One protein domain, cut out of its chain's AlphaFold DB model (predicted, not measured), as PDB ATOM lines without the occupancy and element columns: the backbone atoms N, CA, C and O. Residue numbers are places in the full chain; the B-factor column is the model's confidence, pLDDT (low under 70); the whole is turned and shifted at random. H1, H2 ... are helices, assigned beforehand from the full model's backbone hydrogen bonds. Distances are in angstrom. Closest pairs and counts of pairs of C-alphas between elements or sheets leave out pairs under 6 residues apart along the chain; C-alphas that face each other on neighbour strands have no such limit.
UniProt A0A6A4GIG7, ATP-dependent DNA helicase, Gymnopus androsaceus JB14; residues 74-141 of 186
ATOM      1  N   CYS A  74     195.862 222.071 144.040       89.62
ATOM      2  CA  CYS A  74     196.499 223.288 143.533       89.62
ATOM      3  C   CYS A  74     196.759 223.248 142.019       89.62
ATOM      4  O   CYS A  74     196.823 224.298 141.379       89.62
ATOM      5  N   THR A  75     196.902 222.054 141.443       93.06
ATOM      6  CA  THR A  75     197.217 221.875 140.017       93.06
ATOM      7  C   THR A  75     195.978 221.810 139.123       93.06
ATOM      8  O   THR A  75     196.115 221.883 137.899       93.06
ATOM      9  N   LEU A  76     194.774 221.711 139.706       93.44
ATOM     10  CA  LEU A  76     193.517 221.640 138.963       93.44
ATOM     11  C   LEU A  76     193.273 222.932 138.175       93.44
ATOM     12  O   LEU A  76     193.478 224.047 138.672       93.44
ATOM     13  N   LYS A  77     192.780 222.786 136.942       92.31
ATOM     14  CA  LYS A  77     192.543 223.902 136.012       92.31
ATOM     15  C   LYS A  77     191.131 223.867 135.439       92.31
ATOM     16  O   LYS A  77     190.511 222.811 135.337       92.31
ATOM     17  N   GLY A  78     190.643 225.040 135.033       93.12
ATOM     18  CA  GLY A  78     189.386 225.182 134.296       93.12
ATOM     19  C   GLY A  78     188.203 224.478 134.985       93.12
ATOM     20  O   GLY A  78     188.042 224.639 136.197       93.12
ATOM     21  N   PRO A  79     187.404 223.676 134.252       93.12
ATOM     22  CA  PRO A  79     186.224 222.996 134.798       93.12
ATOM     23  C   PRO A  79     186.500 222.089 136.004       93.12
ATOM     24  O   PRO A  79     185.686 222.039 136.922       93.12
ATOM     25  N   GLN A  80     187.657 221.416 136.049       94.19
ATOM     26  CA  GLN A  80     188.031 220.566 137.186       94.19
ATOM     27  C   GLN A  80     188.141 221.381 138.479       94.19
ATOM     28  O   GLN A  80     187.644 220.970 139.524       94.19
ATOM     29  N   ARG A  81     188.764 222.566 138.403       95.25
ATOM     30  CA  ARG A  81     188.911 223.465 139.553       95.25
ATOM     31  C   ARG A  81     187.558 223.995 140.018       95.25
ATOM     32  O   ARG A  81     187.333 224.089 141.219       95.25
ATOM     33  N   THR A  82     186.661 224.318 139.089       95.25
ATOM     34  CA  THR A  82     185.300 224.764 139.417       95.25
ATOM     35  C   THR A  82     184.532 223.687 140.181       95.25
ATOM     36  O   THR A  82     183.980 223.979 141.241       95.25
ATOM     37  N   LEU A  83     184.557 222.441 139.694       95.94
ATOM     38  CA  LEU A  83     183.921 221.303 140.366       95.94
ATOM     39  C   LEU A  83     184.514 221.059 141.755       95.94
ATOM     40  O   LEU A  83     183.773 220.931 142.726       95.94
ATOM     41  N   PHE A  84     185.843 221.069 141.866       96.38
ATOM     42  CA  PHE A  84     186.530 220.944 143.150       96.38
ATOM     43  C   PHE A  84     186.064 222.008 144.154       96.38
ATOM     44  O   PHE A  84     185.683 221.682 145.276       96.38
ATOM     45  N   LEU A  85     186.036 223.283 143.751       96.31
ATOM     46  CA  LEU A  85     185.605 224.374 144.627       96.31
ATOM     47  C   LEU A  85     184.145 224.225 145.066       96.31
ATOM     48  O   LEU A  85     183.835 224.526 146.216       96.31
ATOM     49  N   GLN A  86     183.264 223.746 144.184       96.00
ATOM     50  CA  GLN A  86     181.864 223.489 144.516       96.00
ATOM     51  C   GLN A  86     181.725 222.405 145.591       96.00
ATOM     52  O   GLN A  86     181.000 222.611 146.566       96.00
ATOM     53  N   VAL A  87     182.448 221.290 145.448       95.62
ATOM     54  CA  VAL A  87     182.457 220.207 146.443       95.62
ATOM     55  C   VAL A  87     182.998 220.712 147.780       95.62
ATOM     56  O   VAL A  87     182.340 220.569 148.808       95.62
ATOM     57  N   MET A  88     184.146 221.396 147.779       95.25
ATOM     58  CA  MET A  88     184.742 221.906 149.018       95.25
ATOM     59  C   MET A  88     183.862 222.954 149.709       95.25
ATOM     60  O   MET A  88     183.780 222.975 150.935       95.25
ATOM     61  N   ALA A  89     183.189 223.821 148.949       94.38
ATOM     62  CA  ALA A  89     182.264 224.802 149.511       94.38
ATOM     63  C   ALA A  89     181.053 224.138 150.181       94.38
ATOM     64  O   ALA A  89     180.588 224.626 151.209       94.38
ATOM     65  N   TYR A  90     180.556 223.029 149.623       94.50
ATOM     66  CA  TYR A  90     179.470 222.255 150.219       94.50
ATOM     67  C   TYR A  90     179.875 221.673 151.580       94.50
ATOM     68  O   TYR A  90     179.204 221.936 152.577       94.50
ATOM     69  N   PHE A  91     181.007 220.966 151.651       92.25
ATOM     70  CA  PHE A  91     181.462 220.351 152.904       92.25
ATOM     71  C   PHE A  91     181.868 221.380 153.963       92.25
ATOM     72  O   PHE A  91     181.581 221.185 155.140       92.25
ATOM     73  N   LYS A  92     182.451 222.520 153.572       92.12
ATOM     74  CA  LYS A  92     182.727 223.613 154.520       92.12
ATOM     75  C   LYS A  92     181.453 224.158 155.162       92.12
ATOM     76  O   LYS A  92     181.411 224.309 156.375       92.12
ATOM     77  N   LYS A  93     180.396 224.386 154.375       91.19
ATOM     78  CA  LYS A  93     179.098 224.836 154.910       91.19
ATOM     79  C   LYS A  93     178.474 223.817 155.861       91.19
ATOM     80  O   LYS A  93     177.890 224.216 156.862       91.19
ATOM     81  N   LEU A  94     178.606 222.527 155.541       90.19
ATOM     82  CA  LEU A  94     178.138 221.435 156.394       90.19
ATOM     83  C   LEU A  94     178.854 221.441 157.754       90.19
ATOM     84  O   LEU A  94     178.205 221.287 158.782       90.19
ATOM     85  N   LEU A  95     180.170 221.668 157.761       88.94
ATOM     86  CA  LEU A  95     180.960 221.764 158.993       88.94
ATOM     87  C   LEU A  95     180.654 223.029 159.804       88.94
ATOM     88  O   LEU A  95     180.662 222.984 161.030       88.94
ATOM     89  N   GLU A  96     180.376 224.152 159.138       90.44
ATOM     90  CA  GLU A  96     180.017 225.414 159.799       90.44
ATOM     91  C   GLU A  96     178.628 225.367 160.454       90.44
ATOM     92  O   GLU A  96     178.425 226.006 161.484       90.44
ATOM     93  N   ASN A  97     177.670 224.628 159.877       89.31
ATOM     94  CA  ASN A  97     176.302 224.518 160.398       89.31
ATOM     95  C   ASN A  97     175.792 223.062 160.373       89.31
ATOM     96  O   ASN A  97     174.934 222.735 159.550       89.31
ATOM     97  N   PRO A  98     176.252 222.192 161.293       82.94
ATOM     98  CA  PRO A  98     175.877 220.774 161.303       82.94
ATOM     99  C   PRO A  98     174.370 220.531 161.491       82.94
ATOM    100  O   PRO A  98     173.822 219.564 160.974       82.94
ATOM    101  N   GLU A  99     173.693 221.439 162.200       86.19
ATOM    102  CA  GLU A  99     172.250 221.396 162.482       86.19
ATOM    103  C   GLU A  99     171.383 221.604 161.227       86.19
ATOM    104  O   GLU A  99     170.216 221.214 161.188       86.19
ATOM    105  N   VAL A 100     171.938 222.233 160.186       85.00
ATOM    106  CA  VAL A 100     171.235 222.509 158.931       85.00
ATOM    107  C   VAL A 100     171.847 221.640 157.847       85.00
ATOM    108  O   VAL A 100     172.747 222.067 157.127       85.00
ATOM    109  N   LEU A 101     171.342 220.413 157.722       83.44
ATOM    110  CA  LEU A 101     171.783 219.486 156.685       83.44
ATOM    111  C   LEU A 101     171.326 219.999 155.301       83.44
ATOM    112  O   LEU A 101     170.121 220.005 155.024       83.44
ATOM    113  N   PRO A 102     172.239 220.444 154.416       85.69
ATOM    114  CA  PRO A 102     171.870 220.797 153.055       85.69
ATOM    115  C   PRO A 102     171.409 219.549 152.281       85.69
ATOM    116  O   PRO A 102     171.784 218.426 152.626       85.69
ATOM    117  N   PRO A 103     170.624 219.717 151.201       90.50
ATOM    118  CA  PRO A 103     170.306 218.616 150.300       90.50
ATOM    119  C   PRO A 103     171.585 217.934 149.789       90.50
ATOM    120  O   PRO A 103     172.543 218.651 149.480       90.50
ATOM    121  N   PRO A 104     171.602 216.596 149.640       91.00
ATOM    122  CA  PRO A 104     172.779 215.890 149.154       91.00
ATOM    123  C   PRO A 104     173.285 216.451 147.820       91.00
ATOM    124  O   PRO A 104     172.506 216.729 146.903       91.00
ATOM    125  N   LEU A 105     174.603 216.615 147.713       92.81
ATOM    126  CA  LEU A 105     175.251 217.107 146.503       92.81
ATOM    127  C   LEU A 105     175.406 215.973 145.482       92.81
ATOM    128  O   LEU A 105     176.252 215.097 145.642       92.81
ATOM    129  N   TYR A 106     174.631 216.030 144.401       94.31
ATOM    130  CA  TYR A 106     174.750 215.111 143.267       94.31
ATOM    131  C   TYR A 106     175.485 215.790 142.109       94.31
ATOM    132  O   TYR A 106     175.060 216.843 141.630       94.31
ATOM    133  N   ILE A 107     176.584 215.192 141.646       93.12
ATOM    134  CA  ILE A 107     177.375 215.700 140.518       93.12
ATOM    135  C   ILE A 107     177.643 214.554 139.548       93.12
ATOM    136  O   ILE A 107     178.249 213.554 139.923       93.12
ATOM    137  N   ASN A 108     177.246 214.733 138.286       93.38
ATOM    138  CA  ASN A 108     177.714 213.896 137.187       93.38
ATOM    139  C   ASN A 108     178.898 214.582 136.493       93.38
ATOM    140  O   ASN A 108     178.790 215.744 136.094       93.38
ATOM    141  N   VAL A 109     180.023 213.877 136.360       91.12
ATOM    142  CA  VAL A 109     181.238 214.410 135.727       91.12
ATOM    143  C   VAL A 109     181.514 213.657 134.435       91.12
ATOM    144  O   VAL A 109     182.110 212.580 134.437       91.12
ATOM    145  N   ASP A 110     181.151 214.276 133.318       91.88
ATOM    146  CA  ASP A 110     181.426 213.738 131.991       91.88
ATOM    147  C   ASP A 110     182.730 214.293 131.412       91.88
ATOM    148  O   ASP A 110     183.151 215.423 131.667       91.88
ATOM    149  N   GLY A 111     183.385 213.490 130.582       89.06
ATOM    150  CA  GLY A 111     184.544 213.933 129.819       89.06
ATOM    151  C   GLY A 111     185.141 212.807 128.995       89.06
ATOM    152  O   GLY A 111     185.007 211.632 129.343       89.06
ATOM    153  N   THR A 112     185.854 213.157 127.933       90.94
ATOM    154  CA  THR A 112     186.573 212.189 127.098       90.94
ATOM    155  C   THR A 112     187.700 211.493 127.876       90.94
ATOM    156  O   THR A 112     188.054 211.871 128.999       90.94
ATOM    157  N   ALA A 113     188.246 210.408 127.325       86.94
ATOM    158  CA  ALA A 113     189.421 209.763 127.907       86.94
ATOM    159  C   ALA A 113     190.593 210.761 127.993       86.94
ATOM    160  O   ALA A 113     190.770 211.597 127.110       86.94
ATOM    161  N   GLY A 114     191.375 210.700 129.075       86.31
ATOM    162  CA  GLY A 114     192.533 211.581 129.274       86.31
ATOM    163  C   GLY A 114     192.227 212.977 129.835       86.31
ATOM    164  O   GLY A 114     193.159 213.725 130.110       86.31
ATOM    165  N   THR A 115     190.966 213.331 130.108       88.25
ATOM    166  CA  THR A 115     190.611 214.639 130.708       88.25
ATOM    167  C   THR A 115     190.890 214.750 132.210       88.25
ATOM    168  O   THR A 115     190.439 215.699 132.846       88.25
ATOM    169  N   GLY A 116     191.592 213.784 132.812       89.25
ATOM    170  CA  GLY A 116     191.985 213.830 134.224       89.25
ATOM    171  C   GLY A 116     190.843 213.658 135.235       89.25
ATOM    172  O   GLY A 116     190.949 214.162 136.345       89.25
ATOM    173  N   LYS A 117     189.753 212.956 134.889       90.44
ATOM    174  CA  LYS A 117     188.640 212.682 135.827       90.44
ATOM    175  C   LYS A 117     189.103 211.944 137.090       90.44
ATOM    176  O   LYS A 117     188.790 212.377 138.188       90.44
ATOM    177  N   THR A 118     189.913 210.895 136.935       87.94
ATOM    178  CA  THR A 118     190.507 210.163 138.067       87.94
ATOM    179  C   THR A 118     191.357 211.081 138.944       87.94
ATOM    180  O   THR A 118     191.246 211.040 140.162       87.94
ATOM    181  N   TYR A 119     192.130 211.982 138.330       91.44
ATOM    182  CA  TYR A 119     192.931 212.966 139.058       91.44
ATOM    183  C   TYR A 119     192.067 213.953 139.858       91.44
ATOM    184  O   TYR A 119     192.396 214.293 140.990       91.44
ATOM    185  N   LEU A 120     190.936 214.394 139.294       93.06
ATOM    186  CA  LEU A 120     189.971 215.237 140.003       93.06
ATOM    187  C   LEU A 120     189.382 214.515 141.225       93.06
ATOM    188  O   LEU A 120     189.332 215.109 142.298       93.06
ATOM    189  N   ILE A 121     188.978 213.248 141.079       90.38
ATOM    190  CA  ILE A 121     188.443 212.434 142.186       90.38
ATOM    191  C   ILE A 121     189.502 212.266 143.289       90.38
ATOM    192  O   ILE A 121     189.211 212.508 144.460       90.38
ATOM    193  N   GLN A 122     190.752 211.964 142.918       89.81
ATOM    194  CA  GLN A 122     191.883 211.886 143.851       89.81
ATOM    195  C   GLN A 122     192.099 213.203 144.602       89.81
ATOM    196  O   GLN A 122     192.253 213.203 145.822       89.81
ATOM    197  N   ALA A 123     192.105 214.335 143.897       92.31
ATOM    198  CA  ALA A 123     192.334 215.643 144.504       92.31
ATOM    199  C   ALA A 123     191.203 216.060 145.463       92.31
ATOM    200  O   ALA A 123     191.482 216.664 146.498       92.31
ATOM    201  N   ILE A 124     189.946 215.734 145.136       92.50
ATOM    202  CA  ILE A 124     188.802 215.931 146.042       92.50
ATOM    203  C   ILE A 124     188.976 215.071 147.295       92.50
ATOM    204  O   ILE A 124     188.833 215.586 148.397       92.50
ATOM    205  N   THR A 125     189.330 213.798 147.127       89.75
ATOM    206  CA  THR A 125     189.473 212.847 148.238       89.75
ATOM    207  C   THR A 125     190.508 213.319 149.253       89.75
ATOM    208  O   THR A 125     190.168 213.505 150.418       89.75
ATOM    209  N   HIS A 126     191.728 213.649 148.813       88.19
ATOM    210  CA  HIS A 126     192.767 214.188 149.705       88.19
ATOM    211  C   HIS A 126     192.303 215.448 150.446       88.19
ATOM    212  O   HIS A 126     192.483 215.563 151.653       88.19
ATOM    213  N   ALA A 127     191.653 216.378 149.741       90.94
ATOM    214  CA  ALA A 127     191.175 217.607 150.363       90.94
ATOM    215  C   ALA A 127     190.058 217.362 151.393       90.94
ATOM    216  O   ALA A 127     189.932 218.139 152.338       90.94
ATOM    217  N   LEU A 128     189.246 216.312 151.222       90.12
ATOM    218  CA  LEU A 128     188.226 215.919 152.195       90.12
ATOM    219  C   LEU A 128     188.829 215.226 153.417       90.12
ATOM    220  O   LEU A 128     188.397 215.539 154.523       90.12
ATOM    221  N   HIS A 129     189.842 214.369 153.249       87.06
ATOM    222  CA  HIS A 129     190.602 213.835 154.386       87.06
ATOM    223  C   HIS A 129     191.191 214.964 155.235       87.06
ATOM    224  O   HIS A 129     190.970 215.001 156.447       87.06
ATOM    225  N   ASP A 130     191.860 215.925 154.589       87.19
ATOM    226  CA  ASP A 130     192.442 217.088 155.265       87.19
ATOM    227  C   ASP A 130     191.365 217.918 155.984       87.19
ATOM    228  O   ASP A 130     191.540 218.328 157.132       87.19
ATOM    229  N   LEU A 131     190.232 218.170 155.315       89.25
ATOM    230  CA  LEU A 131     189.158 219.009 155.847       89.25
ATOM    231  C   LEU A 131     188.436 218.362 157.034       89.25
ATOM    232  O   LEU A 131     188.095 219.061 157.986       89.25
ATOM    233  N   LEU A 132     188.161 217.061 156.961       84.94
ATOM    234  CA  LEU A 132     187.370 216.364 157.971       84.94
ATOM    235  C   LEU A 132     188.216 215.919 159.171       84.94
ATOM    236  O   LEU A 132     187.645 215.632 160.219       84.94
ATOM    237  N   SER A 133     189.554 215.917 159.056       71.00
ATOM    238  CA  SER A 133     190.483 215.565 160.148       71.00
ATOM    239  C   SER A 133     190.134 214.233 160.832       71.00
ATOM    240  O   SER A 133     190.343 214.062 162.032       71.00
ATOM    241  N   ILE A 134     189.559 213.295 160.075       63.91
ATOM    242  CA  ILE A 134     189.108 212.005 160.591       63.91
ATOM    243  C   ILE A 134     190.338 211.121 160.797       63.91
ATOM    244  O   ILE A 134     191.078 210.834 159.859       63.91
ATOM    245  N   THR A 135     190.564 210.724 162.048       53.28
ATOM    246  CA  THR A 135     191.676 209.853 162.456       53.28
ATOM    247  C   THR A 135     191.355 208.367 162.312       53.28
ATOM    248  O   THR A 135     192.275 207.556 162.329       53.28
ATOM    249  N   GLU A 136     190.076 208.003 162.166       55.00
ATOM    250  CA  GLU A 136     189.612 206.620 162.017       55.00
ATOM    251  C   GLU A 136     188.529 206.513 160.935       55.00
ATOM    252  O   GLU A 136     187.479 207.146 161.034       55.00
ATOM    253  N   GLY A 137     188.777 205.678 159.924       63.25
ATOM    254  CA  GLY A 137     187.877 205.461 158.788       63.25
ATOM    255  C   GLY A 137     188.091 206.449 157.636       63.25
ATOM    256  O   GLY A 137     188.401 207.621 157.839       63.25
ATOM    257  N   ASP A 138     187.939 205.962 156.405       73.00
ATOM    258  CA  ASP A 138     188.003 206.799 155.205       73.00
ATOM    259  C   ASP A 138     186.660 207.542 155.010       73.00
ATOM    260  O   ASP A 138     185.616 206.889 154.908       73.00
ATOM    261  N   PRO A 139     186.632 208.890 154.962       78.19
ATOM    262  CA  PRO A 139     185.418 209.647 154.659       78.19
ATOM    263  C   PRO A 139     184.880 209.451 153.240       78.19
ATOM    264  O   PRO A 139     183.758 209.888 152.960       78.19
ATOM    265  N   VAL A 140     185.665 208.882 152.325       85.62
ATOM    266  CA  VAL A 140     185.310 208.768 150.913       85.62
ATOM    267  C   VAL A 140     185.353 207.311 150.477       85.62
ATOM    268  O   VAL A 140     186.392 206.670 150.454       85.62
ATOM    269  N   VAL A 141     184.211 206.804 150.015       85.00
ATOM    270  CA  VAL A 141     184.118 205.459 149.437       85.00
ATOM    271  C   VAL A 141     184.133 205.548 147.917       85.00
ATOM    272  O   VAL A 141     183.348 206.281 147.308       85.00
TER     273      VAL A 141
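Overview. This is residues 74 to 141 of the 186 residues of the protein "ATP-dependent DNA helicase" of Gymnopus androsaceus JB14 (UniProt A0A6A4GIG7). Two helices lie side by side and run the same way, and a long stretch with no named element, residues 97 to 116, runs back from the end of H1 to the start of H2. After H2 the last residues, 133 to 141, fold back as a tail. The printed part has 68 residues with two named helices, H1 then H2, and no named strand; its class is all helix. It is only just compact, close to loose, with a radius of gyration of the C-alphas of 13.0 A, and elongated, spanning 39 by 25 by 21 A.

Arrangement. H1, residues 78 to 96, and H2, residues 117 to 132, touch, with 8 pairs of C-alphas within 8 A. H1 touches H2 with residues 80 to 88 alone. Their closest C-alphas are those of Phe 84 and Ile 124, 6.2 A apart. The lines of the helices stand at a shallow tilt of 23 degrees, and they run the same way. Their centres are 10.6 A apart. In H1 and H2 every O i to N i+4 pair is within hydrogen-bond range.

Along the chain. H1 has 19 residues, from C-alpha 78 at (189.386, 225.182, 134.296) to C-alpha 96 at (180.017, 225.414, 159.799), a length of 27.2 A. H2 has 16 residues and is 22.5 A long from first to last C-alpha; it ends with C-alpha 132 at (187.370, 216.364, 157.971).

Size, cuts and confidence. The two C-alphas farthest apart, those of Glu 99 and Ala 113, are 40.3 A apart. The link from H1 to H2 is long, with 20 residues. The printed part has no cut. The mean pLDDT of the printed part is 88.1, and residues 134 to 137 are under 70.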